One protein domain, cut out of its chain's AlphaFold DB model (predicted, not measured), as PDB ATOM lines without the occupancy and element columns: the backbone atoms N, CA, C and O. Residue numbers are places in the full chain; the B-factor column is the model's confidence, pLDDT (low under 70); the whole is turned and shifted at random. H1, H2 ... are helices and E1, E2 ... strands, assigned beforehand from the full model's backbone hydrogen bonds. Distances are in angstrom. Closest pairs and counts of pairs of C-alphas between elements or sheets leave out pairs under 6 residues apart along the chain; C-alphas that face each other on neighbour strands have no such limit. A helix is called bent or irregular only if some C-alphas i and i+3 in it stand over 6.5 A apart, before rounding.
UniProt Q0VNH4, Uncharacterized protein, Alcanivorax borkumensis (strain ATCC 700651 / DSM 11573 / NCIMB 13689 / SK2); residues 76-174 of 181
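AT A GLANCE: This is residues 76 to 174 of the 181 residues of an uncharacterized protein of Alcanivorax borkumensis (strain ATCC 700651 / DSM 11573 / NCIMB 13689 / SK2) (UniProt Q0VNH4). An elongated helical body is built round H2, in the middle: H1 runs side by side with H2 as a hairpin, and H5 packs on H1 at one end of the long axis. Towards the other end H3 folds back on H2, H4 crosses H3, and a tiny two-stranded hairpin, E1 and E2, packs on H2 and the last residues of H4. The 99 printed residues hold five named helices and two named strands, in the order H1 H2 H3 H4 E1 E2 H5; the sheet E1 - E2 is antiparallel and the class is mostly helix. The whole is compact, with a radius of gyration of the C-alphas of 13.0 A, and spans 42 by 26 by 23 A.

HOW THE PARTS SIT: Begin at H1, residues 76 to 92, which touches H2, residues 98 to 109; they form a helical hairpin at a shallow tilt of 10 degrees, opposite ways, with the C-alphas of Leu 87 and Ser 101 closest at 6.0 A. H2 makes a second helical hairpin with H3, residues 115 to 122; they touch at a steep tilt of 41 degrees, and the closest C-alphas are those of Ile 103 and Ser 121, 5.3 A apart. H4, residues 127 to 139, touches H3 with residues 130 to 134 alone, about perpendicular at 85 degrees; look at the closest C-alphas, of Phe 122 and Arg 130, 6.9 A apart. Next come E1, residues 143 to 145, and E2, residues 153 to 155, an antiparallel hairpin in which N 144 and O 154 are within hydrogen-bond range at 2.9 A, as are N 154 and O 144 at 2.9 A. The closest C-alphas of H2 and E2 are those of Val 108 and Val 155, 6.0 A apart; those of H4 and E1 are Lys 138 and Lys 144, 5.9 A apart. Last, H5, residues 160 to 172, touches H1 at a steep tilt of 56 degrees, opposite ways, with the C-alphas of Thr 86 and Leu 166 closest at 5.1 A. H5 is apart from H2, H3, H4 and E1. The helix packing is mostly crossed. Every O i to N i+4 pair is within hydrogen-bond range in H4, against 10 of 13 in H1, 7 of 8 in H2, 7 of 9 in H5 and 0 of 4 in H3, where 3 of 5 O i to N i+3 pairs are within range.

IN THESE COORDINATES: Find C-alpha 76 at (326.032, 242.432, 279.658); from there H1 runs 22.8 A, only just irregular, with C-alphas 81 and 84 6.9 A apart. H2 measures 16.9 A; H3 is irregular, with C-alphas 117 and 120 8.4 A apart. H4 begins at (333.196, 247.333, 249.915) and runs 18.4 A. H5 runs 18.9 A to C-alpha 172 at (323.140, 225.206, 280.517).

THE WHOLE: The two C-alphas farthest apart are those of Arg 128 and Asp 174, 42.7 A. The printed part has no cut; the link E1 to E2 is short but not tight, and the other links are tight. The mean pLDDT of the printed part is 94.4, and no printed residue is under 70.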
ATOM      1  N   ASP A  76     324.681 242.966 279.462       95.25
ATOM      2  CA  ASP A  76     326.032 242.432 279.658       95.25
ATOM      3  C   ASP A  76     325.968 240.939 279.993       95.25
ATOM      4  O   ASP A  76     326.625 240.126 279.341       95.25
ATOM      5  N   PHE A  77     325.068 240.558 280.908       95.81
ATOM      6  CA  PHE A  77     324.786 239.151 281.195       95.81
ATOM      7  C   PHE A  77     324.333 238.411 279.931       95.81
ATOM      8  O   PHE A  77     324.888 237.370 279.581       95.81
ATOM      9  N   LEU A  78     323.336 238.955 279.224       95.44
ATOM     10  CA  LEU A  78     322.786 238.349 278.014       95.44
ATOM     11  C   LEU A  78     323.883 238.147 276.957       95.44
ATOM     12  O   LEU A  78     323.992 237.074 276.367       95.44
ATOM     13  N   LEU A  79     324.723 239.154 276.733       97.06
ATOM     14  CA  LEU A  79     325.808 239.116 275.765       97.06
ATOM     15  C   LEU A  79     326.849 238.046 276.118       97.06
ATOM     16  O   LEU A  79     327.199 237.239 275.256       97.06
ATOM     17  N   GLU A  80     327.337 238.044 277.358       97.50
ATOM     18  CA  GLU A  80     328.451 237.199 277.794       97.50
ATOM     19  C   GLU A  80     328.051 235.748 278.046       97.50
ATOM     20  O   GLU A  80     328.810 234.841 277.706       97.50
ATOM     21  N   ARG A  81     326.869 235.521 278.621       97.69
ATOM     22  CA  ARG A  81     326.418 234.189 279.045       97.69
ATOM     23  C   ARG A  81     325.557 233.485 278.012       97.69
ATOM     24  O   ARG A  81     325.535 232.263 277.981       97.69
ATOM     25  N   ILE A  82     324.876 234.232 277.141       97.31
ATOM     26  CA  ILE A  82     323.911 233.644 276.204       97.31
ATOM     27  C   ILE A  82     324.336 233.876 274.755       97.31
ATOM     28  O   ILE A  82     324.572 232.919 274.013       97.31
ATOM     29  N   LEU A  83     324.462 235.131 274.321       97.38
ATOM     30  CA  LEU A  83     324.586 235.442 272.896       97.38
ATOM     31  C   LEU A  83     325.949 235.046 272.315       97.38
ATOM     32  O   LEU A  83     325.994 234.416 271.259       97.38
ATOM     33  N   LEU A  84     327.058 235.385 272.978       97.94
ATOM     34  CA  LEU A  84     328.394 235.003 272.506       97.94
ATOM     35  C   LEU A  84     328.632 233.488 272.585       97.94
ATOM     36  O   LEU A  84     329.056 232.931 271.569       97.94
ATOM     37  N   PRO A  85     328.308 232.791 273.695       98.06
ATOM     38  CA  PRO A  85     328.422 231.335 273.749       98.06
ATOM     39  C   PRO A  85     327.592 230.642 272.669       98.06
ATOM     40  O   PRO A  85     328.067 229.694 272.050       98.06
ATOM     41  N   THR A  86     326.401 231.161 272.351       98.06
ATOM     42  CA  THR A  86     325.573 230.636 271.253       98.06
ATOM     43  C   THR A  86     326.294 230.696 269.905       98.06
ATOM     44  O   THR A  86     326.243 229.738 269.129       98.06
ATOM     45  N   LEU A  87     326.970 231.809 269.604       98.06
ATOM     46  CA  LEU A  87     327.714 231.972 268.352       98.06
ATOM     47  C   LEU A  87     328.942 231.056 268.300       98.06
ATOM     48  O   LEU A  87     329.150 230.389 267.288       98.06
ATOM     49  N   LEU A  88     329.701 230.966 269.396       97.56
ATOM     50  CA  LEU A  88     330.869 230.086 269.499       97.56
ATOM     51  C   LEU A  88     330.478 228.611 269.350       97.56
ATOM     52  O   LEU A  88     331.077 227.889 268.559       97.56
ATOM     53  N   LYS A  89     329.412 228.185 270.029       96.75
ATOM     54  CA  LYS A  89     328.887 226.818 269.937       96.75
ATOM     55  C   LYS A  89     328.355 226.500 268.539       96.75
ATOM     56  O   LYS A  89     328.551 225.400 268.032       96.75
ATOM     57  N   SER A  90     327.726 227.471 267.874       96.69
ATOM     58  CA  SER A  90     327.281 227.316 266.480       96.69
ATOM     59  C   SER A  90     328.451 227.164 265.505       96.69
ATOM     60  O   SER A  90     328.343 226.414 264.537       96.69
ATOM     61  N   GLU A  91     329.565 227.859 265.748       97.06
ATOM     62  CA  GLU A  91     330.804 227.700 264.978       97.06
ATOM     63  C   GLU A  91     331.444 226.328 265.223       97.06
ATOM     64  O   GLU A  91     331.766 225.626 264.265       97.06
ATOM     65  N   GLU A  92     331.562 225.908 266.485       96.75
ATOM     66  CA  GLU A  92     332.095 224.598 266.881       96.75
ATOM     67  C   GLU A  92     331.316 223.448 266.221       96.75
ATOM     68  O   GLU A  92     331.898 222.534 265.633       96.75
ATOM     69  N   ARG A  93     329.980 223.543 266.234       94.62
ATOM     70  CA  ARG A  93     329.054 222.595 265.588       94.62
ATOM     71  C   ARG A  93     329.023 222.719 264.059       94.62
ATOM     72  O   ARG A  93     328.298 221.968 263.409       94.62
ATOM     73  N   ARG A  94     329.793 223.648 263.480       95.44
ATOM     74  CA  ARG A  94     329.867 223.953 262.040       95.44
ATOM     75  C   ARG A  94     328.530 224.368 261.414       95.44
ATOM     76  O   ARG A  94     328.341 224.224 260.209       95.44
ATOM     77  N   TYR A  95     327.609 224.905 262.211       94.75
ATOM     78  CA  TYR A  95     326.356 225.483 261.714       94.75
ATOM     79  C   TYR A  95     326.569 226.843 261.043       94.75
ATOM     80  O   TYR A  95     325.779 227.246 260.193       94.75
ATOM     81  N   ILE A  96     327.644 227.535 261.416       96.31
ATOM     82  CA  ILE A  96     328.120 228.759 260.773       96.31
ATOM     83  C   ILE A  96     329.624 228.657 260.525       96.31
ATOM     84  O   ILE A  96     330.340 227.934 261.220       96.31
ATOM     85  N   THR A  97     330.120 229.403 259.545       96.25
ATOM     86  CA  THR A  97     331.563 229.492 259.287       96.25
ATOM     87  C   THR A  97     332.262 230.398 260.304       96.25
ATOM     88  O   THR A  97     331.657 231.319 260.851       96.25
ATOM     89  N   ARG A  98     333.579 230.226 260.486       95.69
ATOM     90  CA  ARG A  98     334.412 231.120 261.317       95.69
ATOM     91  C   ARG A  98     334.295 232.595 260.915       95.69
ATOM     92  O   ARG A  98     334.231 233.478 261.767       95.69
ATOM     93  N   ALA A  99     334.220 232.866 259.611       94.94
ATOM     94  CA  ALA A  99     334.030 234.220 259.095       94.94
ATOM     95  C   ALA A  99     332.662 234.804 259.496       94.94
ATOM     96  O   ALA A  99     332.579 235.962 259.894       94.94
ATOM     97  N   GLU A 100     331.587 234.010 259.424       96.31
ATOM     98  CA  GLU A 100     330.257 234.432 259.886       96.31
ATOM     99  C   GLU A 100     330.220 234.641 261.391       96.31
ATOM    100  O   GLU A 100     329.743 235.683 261.829       96.31
ATOM    101  N   SER A 101     330.770 233.708 262.167       97.06
ATOM    102  CA  SER A 101     330.881 233.822 263.622       97.06
ATOM    103  C   SER A 101     331.556 235.133 264.023       97.06
ATOM    104  O   SER A 101     330.985 235.901 264.796       97.06
ATOM    105  N   ARG A 102     332.697 235.479 263.411       96.88
ATOM    106  CA  ARG A 102     333.392 236.750 263.678       96.88
ATOM    107  C   ARG A 102     332.512 237.975 263.408       96.88
ATOM    108  O   ARG A 102     332.455 238.888 264.231       96.88
ATOM    109  N   ILE A 103     331.814 238.000 262.271       96.88
ATOM    110  CA  ILE A 103     330.911 239.100 261.896       96.88
ATOM    111  C   ILE A 103     329.739 239.198 262.883       96.88
ATOM    112  O   ILE A 103     329.415 240.293 263.344       96.88
ATOM    113  N   LEU A 104     329.116 238.069 263.235       97.56
ATOM    114  CA  LEU A 104     327.990 238.016 264.169       97.56
ATOM    115  C   LEU A 104     328.407 238.440 265.581       97.56
ATOM    116  O   LEU A 104     327.679 239.196 266.219       97.56
ATOM    117  N   GLN A 105     329.590 238.031 266.046       97.88
ATOM    118  CA  GLN A 105     330.135 238.442 267.342       97.88
ATOM    119  C   GLN A 105     330.384 239.955 267.399       97.88
ATOM    120  O   GLN A 105     330.079 240.597 268.403       97.88
ATOM    121  N   ALA A 106     330.894 240.559 266.323       97.25
ATOM    122  CA  ALA A 106     331.037 242.011 266.250       97.25
ATOM    123  C   ALA A 106     329.676 242.723 266.197       97.25
ATOM    124  O   ALA A 106     329.475 243.736 266.868       97.25
ATOM    125  N   GLY A 107     328.730 242.177 265.428       96.69
ATOM    126  CA  GLY A 107     327.388 242.729 265.276       96.69
ATOM    127  C   GLY A 107     326.564 242.686 266.563       96.69
ATOM    128  O   GLY A 107     325.909 243.670 266.900       96.69
ATOM    129  N   VAL A 108     326.618 241.583 267.316       96.94
ATOM    130  CA  VAL A 108     325.815 241.415 268.536       96.94
ATOM    131  C   VAL A 108     326.256 242.357 269.656       96.94
ATOM    132  O   VAL A 108     325.408 242.931 270.330       96.94
ATOM    133  N   ARG A 109     327.563 242.631 269.779       96.94
ATOM    134  CA  ARG A 109     328.109 243.615 270.735       96.94
ATOM    135  C   ARG A 109     327.615 245.039 270.476       96.94
ATOM    136  O   ARG A 109     327.587 245.854 271.388       96.94
ATOM    137  N   LYS A 110     327.244 245.347 269.232       95.69
ATOM    138  CA  LYS A 110     326.688 246.649 268.839       95.69
ATOM    139  C   LYS A 110     325.165 246.716 268.981       95.69
ATOM    140  O   LYS A 110     324.618 247.801 268.815       95.69
ATOM    141  N   GLN A 111     324.490 245.594 269.266       94.19
ATOM    142  CA  GLN A 111     323.028 245.384 269.235       94.19
ATOM    143  C   GLN A 111     322.388 245.574 267.853       94.19
ATOM    144  O   GLN A 111     321.573 244.764 267.414       94.19
ATOM    145  N   SER A 112     322.796 246.614 267.132       95.75
ATOM    146  CA  SER A 112     322.510 246.828 265.725       95.75
ATOM    147  C   SER A 112     323.724 247.442 265.030       95.75
ATOM    148  O   SER A 112     324.526 248.131 265.655       95.75
ATOM    149  N   PHE A 113     323.889 247.178 263.737       96.12
ATOM    150  CA  PHE A 113     325.067 247.608 262.994       96.12
ATOM    151  C   PHE A 113     324.760 247.840 261.516       96.12
ATOM    152  O   PHE A 113     323.921 247.176 260.906       96.12
ATOM    153  N   LYS A 114     325.492 248.761 260.904       94.56
ATOM    154  CA  LYS A 114     325.682 248.858 259.455       94.56
ATOM    155  C   LYS A 114     326.947 248.095 259.071       94.56
ATOM    156  O   LYS A 114     327.836 247.888 259.892       94.56
ATOM    157  N   ALA A 115     327.083 247.734 257.794       89.81
ATOM    158  CA  ALA A 115     328.284 247.050 257.299       89.81
ATOM    159  C   ALA A 115     329.586 247.815 257.628       89.81
ATOM    160  O   ALA A 115     330.595 247.197 257.951       89.81
ATOM    161  N   GLY A 116     329.533 249.154 257.596       89.19
ATOM    162  CA  GLY A 116     330.656 250.026 257.943       89.19
ATOM    163  C   GLY A 116     331.101 249.933 259.407       89.19
ATOM    164  O   GLY A 116     332.297 250.005 259.685       89.19
ATOM    165  N   ASP A 117     330.167 249.707 260.333       90.31
ATOM    166  CA  ASP A 117     330.425 249.746 261.781       90.31
ATOM    167  C   ASP A 117     331.296 248.572 262.248       90.31
ATOM    168  O   ASP A 117     331.954 248.642 263.288       90.31
ATOM    169  N   ILE A 118     331.315 247.491 261.463       92.38
ATOM    170  CA  ILE A 118     332.037 246.250 261.756       92.38
ATOM    171  C   ILE A 118     333.043 245.883 260.653       92.38
ATOM    172  O   ILE A 118     333.405 244.715 260.522       92.38
ATOM    173  N   ASN A 119     333.539 246.871 259.890       90.50
ATOM    174  CA  ASN A 119     334.484 246.685 258.775       90.50
ATOM    175  C   ASN A 119     335.684 245.781 259.118       90.50
ATOM    176  O   ASN A 119     336.063 244.934 258.313       90.50
ATOM    177  N   LYS A 120     336.249 245.924 260.326       90.50
ATOM    178  CA  LYS A 120     337.403 245.131 260.795       90.50
ATOM    179  C   LYS A 120     337.118 243.624 260.883       90.50
ATOM    180  O   LYS A 120     338.051 242.835 260.884       90.50
ATOM    181  N   SER A 121     335.848 243.224 260.938       93.12
ATOM    182  CA  SER A 121     335.429 241.822 261.091       93.12
ATOM    183  C   SER A 121     335.390 241.053 259.769       93.12
ATOM    184  O   SER A 121     335.198 239.840 259.776       93.12
ATOM    185  N   PHE A 122     335.541 241.751 258.640       90.38
ATOM    186  CA  PHE A 122     335.458 241.180 257.298       90.38
ATOM    187  C   PHE A 122     336.826 240.810 256.700       90.38
ATOM    188  O   PHE A 122     336.922 240.738 255.485       90.38
ATOM    189  N   ASP A 123     337.886 240.614 257.491       86.44
ATOM    190  CA  ASP A 123     339.208 240.132 257.029       86.44
ATOM    191  C   ASP A 123     339.746 240.808 255.745       86.44
ATOM    192  O   ASP A 123     340.259 240.154 254.842       86.44
ATOM    193  N   GLY A 124     339.603 242.132 255.630       84.56
ATOM    194  CA  GLY A 124     340.131 242.886 254.486       84.56
ATOM    195  C   GLY A 124     339.281 242.845 253.210       84.56
ATOM    196  O   GLY A 124     339.724 243.372 252.192       84.56
ATOM    197  N   LEU A 125     338.060 242.293 253.247       90.56
ATOM    198  CA  LEU A 125     337.138 242.361 252.110       90.56
ATOM    199  C   LEU A 125     336.863 243.812 251.681       90.56
ATOM    200  O   LEU A 125     336.604 244.706 252.505       90.56
ATOM    201  N   ASP A 126     336.820 244.017 250.365       90.81
ATOM    202  CA  ASP A 126     336.457 245.298 249.770       90.81
ATOM    203  C   ASP A 126     334.969 245.643 250.006       90.81
ATOM    204  O   ASP A 126     334.164 244.838 250.486       90.81
ATOM    205  N   ALA A 127     334.565 246.870 249.673       88.38
ATOM    206  CA  ALA A 127     333.196 247.333 249.915       88.38
ATOM    207  C   ALA A 127     332.116 246.504 249.187       88.38
ATOM    208  O   ALA A 127     331.026 246.285 249.735       88.38
ATOM    209  N   ARG A 128     332.406 246.022 247.974       90.56
ATOM    210  CA  ARG A 128     331.483 245.213 247.167       90.56
ATOM    211  C   ARG A 128     331.346 243.816 247.765       90.56
ATOM    212  O   ARG A 128     330.227 243.335 247.945       90.56
ATOM    213  N   GLN A 129     332.461 243.198 248.138       92.94
ATOM    214  CA  GLN A 129     332.509 241.897 248.795       92.94
ATOM    215  C   GLN A 129     331.807 241.920 250.157       92.94
ATOM    216  O   GLN A 129     331.015 241.020 250.444       92.94
ATOM    217  N   ARG A 130     332.005 242.970 250.970       93.56
ATOM    218  CA  ARG A 130     331.275 243.146 252.242       93.56
ATOM    219  C   ARG A 130     329.770 243.211 252.026       93.56
ATOM    220  O   ARG A 130     329.017 242.525 252.714       93.56
ATOM    221  N   THR A 131     329.332 243.997 251.044       91.38
ATOM    222  CA  THR A 131     327.908 244.113 250.695       91.38
ATOM    223  C   THR A 131     327.337 242.761 250.272       91.38
ATOM    224  O   THR A 131     326.271 242.365 250.742       91.38
ATOM    225  N   HIS A 132     328.072 242.010 249.447       93.75
ATOM    226  CA  HIS A 132     327.670 240.670 249.032       93.75
ATOM    227  C   HIS A 132     327.612 239.679 250.208       93.75
ATOM    228  O   HIS A 132     326.661 238.904 250.311       93.75
ATOM    229  N   LYS A 133     328.579 239.722 251.136       95.38
ATOM    230  CA  LYS A 133     328.574 238.871 252.336       95.38
ATOM    231  C   LYS A 133     327.391 239.193 253.251       95.38
ATOM    232  O   LYS A 133     326.722 238.268 253.698       95.38
ATOM    233  N   ILE A 134     327.085 240.474 253.474       95.25
ATOM    234  CA  ILE A 134     325.895 240.903 254.228       95.25
ATOM    235  C   ILE A 134     324.608 240.409 253.563       95.25
ATOM    236  O   ILE A 134     323.735 239.894 254.258       95.25
ATOM    237  N   ALA A 135     324.497 240.513 252.234       95.56
ATOM    238  CA  ALA A 135     323.345 239.989 251.504       95.56
ATOM    239  C   ALA A 135     323.180 238.480 251.740       95.56
ATOM    240  O   ALA A 135     322.128 238.064 252.213       95.56
ATOM    241  N   LYS A 136     324.249 237.691 251.566       96.00
ATOM    242  CA  LYS A 136     324.237 236.244 251.843       96.00
ATOM    243  C   LYS A 136     323.849 235.908 253.283       96.00
ATOM    244  O   LYS A 136     323.058 234.999 253.498       96.00
ATOM    245  N   MET A 137     324.376 236.630 254.271       96.12
ATOM    246  CA  MET A 137     324.041 236.394 255.683       96.12
ATOM    247  C   MET A 137     322.583 236.733 256.000       96.12
ATOM    248  O   MET A 137     321.952 236.049 256.805       96.12
ATOM    249  N   LYS A 138     322.044 237.781 255.372       95.81
ATOM    250  CA  LYS A 138     320.631 238.153 255.477       95.81
ATOM    251  C   LYS A 138     319.740 237.096 254.819       95.81
ATOM    252  O   LYS A 138     318.759 236.688 255.428       95.81
ATOM    253  N   ASP A 139     320.100 236.626 253.627       94.88
ATOM    254  CA  ASP A 139     319.344 235.604 252.891       94.88
ATOM    255  C   ASP A 139     319.376 234.250 253.621       94.88
ATOM    256  O   ASP A 139     318.365 233.561 253.707       94.88
ATOM    257  N   ALA A 140     320.504 233.919 254.260       94.06
ATOM    258  CA  ALA A 140     320.625 232.777 255.165       94.06
ATOM    259  C   ALA A 140     319.880 232.969 256.502       94.06
ATOM    260  O   ALA A 140     319.814 232.044 257.305       94.06
ATOM    261  N   GLY A 141     319.339 234.159 256.781       95.19
ATOM    262  CA  GLY A 141     318.594 234.474 257.998       95.19
ATOM    263  C   GLY A 141     319.442 234.683 259.257       95.19
ATOM    264  O   GLY A 141     318.871 234.824 260.336       95.19
ATOM    265  N   LEU A 142     320.774 234.729 259.151       96.56
ATOM    266  CA  LEU A 142     321.686 234.961 260.283       96.56
ATOM    267  C   LEU A 142     321.572 236.386 260.839       96.56
ATOM    268  O   LEU A 142     321.820 236.632 262.020       96.56
ATOM    269  N   ILE A 143     321.190 237.333 259.983       96.75
ATOM    270  CA  ILE A 143     320.947 238.732 260.337       96.75
ATOM    271  C   ILE A 143     319.623 239.199 259.737       96.75
ATOM    272  O   ILE A 143     319.189 238.695 258.702       96.75
ATOM    273  N   LYS A 144     318.996 240.193 260.362       96.00
ATOM    274  CA  LYS A 144     317.768 240.821 259.864       96.00
ATOM    275  C   LYS A 144     317.891 242.339 259.884       96.00
ATOM    276  O   LYS A 144     318.573 242.878 260.756       96.00
ATOM    277  N   PRO A 145     317.278 243.046 258.921       96.38
ATOM    278  CA  PRO A 145     317.252 244.496 258.951       96.38
ATOM    279  C   PRO A 145     316.327 244.969 260.081       96.38
ATOM    280  O   PRO A 145     315.254 244.410 260.287       96.38
ATOM    281  N   LEU A 146     316.726 246.025 260.791       93.62
ATOM    282  CA  LEU A 146     315.959 246.587 261.909       93.62
ATOM    283  C   LEU A 146     314.602 247.159 261.460       93.62
ATOM    284  O   LEU A 146     313.643 247.191 262.223       93.62
ATOM    285  N   LYS A 147     314.527 247.618 260.208       93.50
ATOM    286  CA  LYS A 147     313.301 248.054 259.531       93.50
ATOM    287  C   LYS A 147     313.242 247.406 258.147       93.50
ATOM    288  O   LYS A 147     314.306 247.226 257.549       93.50
ATOM    289  N   PRO A 148     312.052 247.100 257.600       90.19
ATOM    290  CA  PRO A 148     311.925 246.609 256.229       90.19
ATOM    291  C   PRO A 148     312.692 247.504 255.239       90.19
ATOM    292  O   PRO A 148     312.573 248.724 255.282       90.19
ATOM    293  N   GLY A 149     313.545 246.906 254.400       88.44
ATOM    294  CA  GLY A 149     314.389 247.631 253.435       88.44
ATOM    295  C   GLY A 149     315.581 248.411 254.022       88.44
ATOM    296  O   GLY A 149     316.367 248.986 253.269       88.44
ATOM    297  N   GLY A 150     315.759 248.424 255.345       92.56
ATOM    298  CA  GLY A 150     316.842 249.142 256.017       92.56
ATOM    299  C   GLY A 150     318.229 248.508 255.832       92.56
ATOM    300  O   GLY A 150     318.367 247.303 255.635       92.56
ATOM    301  N   ARG A 151     319.276 249.337 255.953       93.00
ATOM    302  CA  ARG A 151     320.702 248.928 255.920       93.00
ATOM    303  C   ARG A 151     321.364 248.871 257.303       93.00
ATOM    304  O   ARG A 151     322.588 248.831 257.404       93.00
ATOM    305  N   THR A 152     320.550 248.906 258.351       96.69
ATOM    306  CA  THR A 152     320.956 248.642 259.734       96.69
ATOM    307  C   THR A 152     320.409 247.275 260.105       96.69
ATOM    308  O   THR A 152     319.219 247.027 259.912       96.69
ATOM    309  N   TYR A 153     321.263 246.402 260.616       97.12
ATOM    310  CA  TYR A 153     320.980 244.994 260.854       97.12
ATOM    311  C   TYR A 153     321.157 244.638 262.325       97.12
ATOM    312  O   TYR A 153     321.906 245.299 263.036       97.12
ATOM    313  N   HIS A 154     320.509 243.567 262.763       96.50
ATOM    314  CA  HIS A 154     320.782 242.895 264.028       96.50
ATOM    315  C   HIS A 154     320.974 241.393 263.781       96.50
ATOM    316  O   HIS A 154     320.524 240.855 262.763       96.50
ATOM    317  N   VAL A 155     321.643 240.710 264.709       96.88
ATOM    318  CA  VAL A 155     321.779 239.247 264.661       96.88
ATOM    319  C   VAL A 155     320.414 238.603 264.892       96.88
ATOM    320  O   VAL A 155     319.644 239.038 265.748       96.88
ATOM    321  N   SER A 156     320.096 237.577 264.107       95.75
ATOM    322  CA  SER A 156     318.826 236.858 264.175       95.75
ATOM    323  C   SER A 156     319.046 235.457 264.734       95.75
ATOM    324  O   SER A 156     319.281 234.505 263.994       95.75
ATOM    325  N   PHE A 157     318.888 235.321 266.049       94.81
ATOM    326  CA  PHE A 157     318.949 234.026 266.731       94.81
ATOM    327  C   PHE A 157     317.756 233.110 266.420       94.81
ATOM    328  O   PHE A 157     317.832 231.915 266.662       94.81
ATOM    329  N   MET A 158     316.694 233.645 265.802       88.50
ATOM    330  CA  MET A 158     315.527 232.887 265.318       88.50
ATOM    331  C   MET A 158     315.816 231.992 264.105       88.50
ATOM    332  O   MET A 158     314.926 231.301 263.619       88.50
ATOM    333  N   ASN A 159     317.028 232.037 263.564       88.12
ATOM    334  CA  ASN A 159     317.443 231.164 262.481       88.12
ATOM    335  C   ASN A 159     317.738 229.742 262.997       88.12
ATOM    336  O   ASN A 159     318.357 229.584 264.045       88.12
ATOM    337  N   ASN A 160     317.361 228.716 262.227       87.88
ATOM    338  CA  ASN A 160     317.496 227.306 262.618       87.88
ATOM    339  C   ASN A 160     318.926 226.888 263.009       87.88
ATOM    340  O   ASN A 160     319.081 226.015 263.861       87.88
ATOM    341  N   PHE A 161     319.958 227.489 262.410       87.88
ATOM    342  CA  PHE A 161     321.360 227.214 262.730       87.88
ATOM    343  C   PHE A 161     321.721 227.717 264.131       87.88
ATOM    344  O   PHE A 161     322.305 226.980 264.918       87.88
ATOM    345  N   LEU A 162     321.332 228.952 264.462       95.06
ATOM    346  CA  LEU A 162     321.652 229.566 265.754       95.06
ATOM    347  C   LEU A 162     320.715 229.103 266.874       95.06
ATOM    348  O   LEU A 162     321.162 228.941 268.005       95.06
ATOM    349  N   MET A 163     319.439 228.856 266.566       95.25
ATOM    350  CA  MET A 163     318.419 228.471 267.546       95.25
ATOM    351  C   MET A 163     318.777 227.170 268.270       95.25
ATOM    352  O   MET A 163     318.611 227.074 269.480       95.25
ATOM    353  N   ARG A 164     319.322 226.182 267.551       92.38
ATOM    354  CA  ARG A 164     319.752 224.902 268.142       92.38
ATOM    355  C   ARG A 164     320.805 225.106 269.228       92.38
ATOM    356  O   ARG A 164     320.694 224.544 270.311       92.38
ATOM    357  N   SER A 165     321.805 225.933 268.942       95.56
ATOM    358  CA  SER A 165     322.851 226.259 269.909       95.56
ATOM    359  C   SER A 165     322.306 227.133 271.037       95.56
ATOM    360  O   SER A 165     322.658 226.902 272.186       95.56
ATOM    361  N   LEU A 166     321.421 228.091 270.724       96.69
ATOM    362  CA  LEU A 166     320.795 228.975 271.708       96.69
ATOM    363  C   LEU A 166     320.042 228.177 272.768       96.69
ATOM    364  O   LEU A 166     320.229 228.426 273.952       96.69
ATOM    365  N   ILE A 167     319.227 227.211 272.344       94.69
ATOM    366  CA  ILE A 167     318.465 226.343 273.244       94.69
ATOM    367  C   ILE A 167     319.406 225.638 274.227       94.69
ATOM    368  O   ILE A 167     319.203 225.729 275.431       94.69
ATOM    369  N   GLN A 168     320.489 225.036 273.734       93.94
ATOM    370  CA  GLN A 168     321.448 224.346 274.600       93.94
ATOM    371  C   GLN A 168     322.200 225.291 275.548       93.94
ATOM    372  O   GLN A 168     322.629 224.866 276.616       93.94
ATOM    373  N   VAL A 169     322.430 226.548 275.153       96.31
ATOM    374  CA  VAL A 169     323.036 227.547 276.048       96.31
ATOM    375  C   VAL A 169     322.039 227.991 277.121       96.31
ATOM    376  O   VAL A 169     322.407 228.089 278.286       96.31
ATOM    377  N   LEU A 170     320.772 228.213 276.754       95.06
ATOM    378  CA  LEU A 170     319.711 228.542 277.709       95.06
ATOM    379  C   LEU A 170     319.495 227.413 278.724       95.06
ATOM    380  O   LEU A 170     319.284 227.698 279.898       95.06
ATOM    381  N   GLU A 171     319.580 226.159 278.285       93.69
ATOM    382  CA  GLU A 171     319.535 224.977 279.149       93.69
ATOM    383  C   GLU A 171     320.717 224.962 280.127       93.69
ATOM    384  O   GLU A 171     320.509 224.850 281.328       93.69
ATOM    385  N   SER A 172     321.950 225.177 279.647       93.62
ATOM    386  CA  SER A 172     323.140 225.206 280.517       93.62
ATOM    387  C   SER A 172     323.186 226.369 281.515       93.62
ATOM    388  O   SER A 172     323.957 226.327 282.467       93.62
ATOM    389  N   GLU A 173     322.397 227.418 281.281       93.88
ATOM    390  CA  GLU A 173     322.261 228.578 282.170       93.88
ATOM    391  C   GLU A 173     320.954 228.526 282.998       93.88
ATOM    392  O   GLU A 173     320.545 229.541 283.566       93.88
ATOM    393  N   ASP A 174     320.279 227.367 283.045       90.19
ATOM    394  CA  ASP A 174     319.042 227.096 283.800       90.19
ATOM    395  C   ASP A 174     317.847 228.007 283.444       90.19
ATOM    396  O   ASP A 174     316.907 228.206 284.227       90.19
TER     397      ASP A 174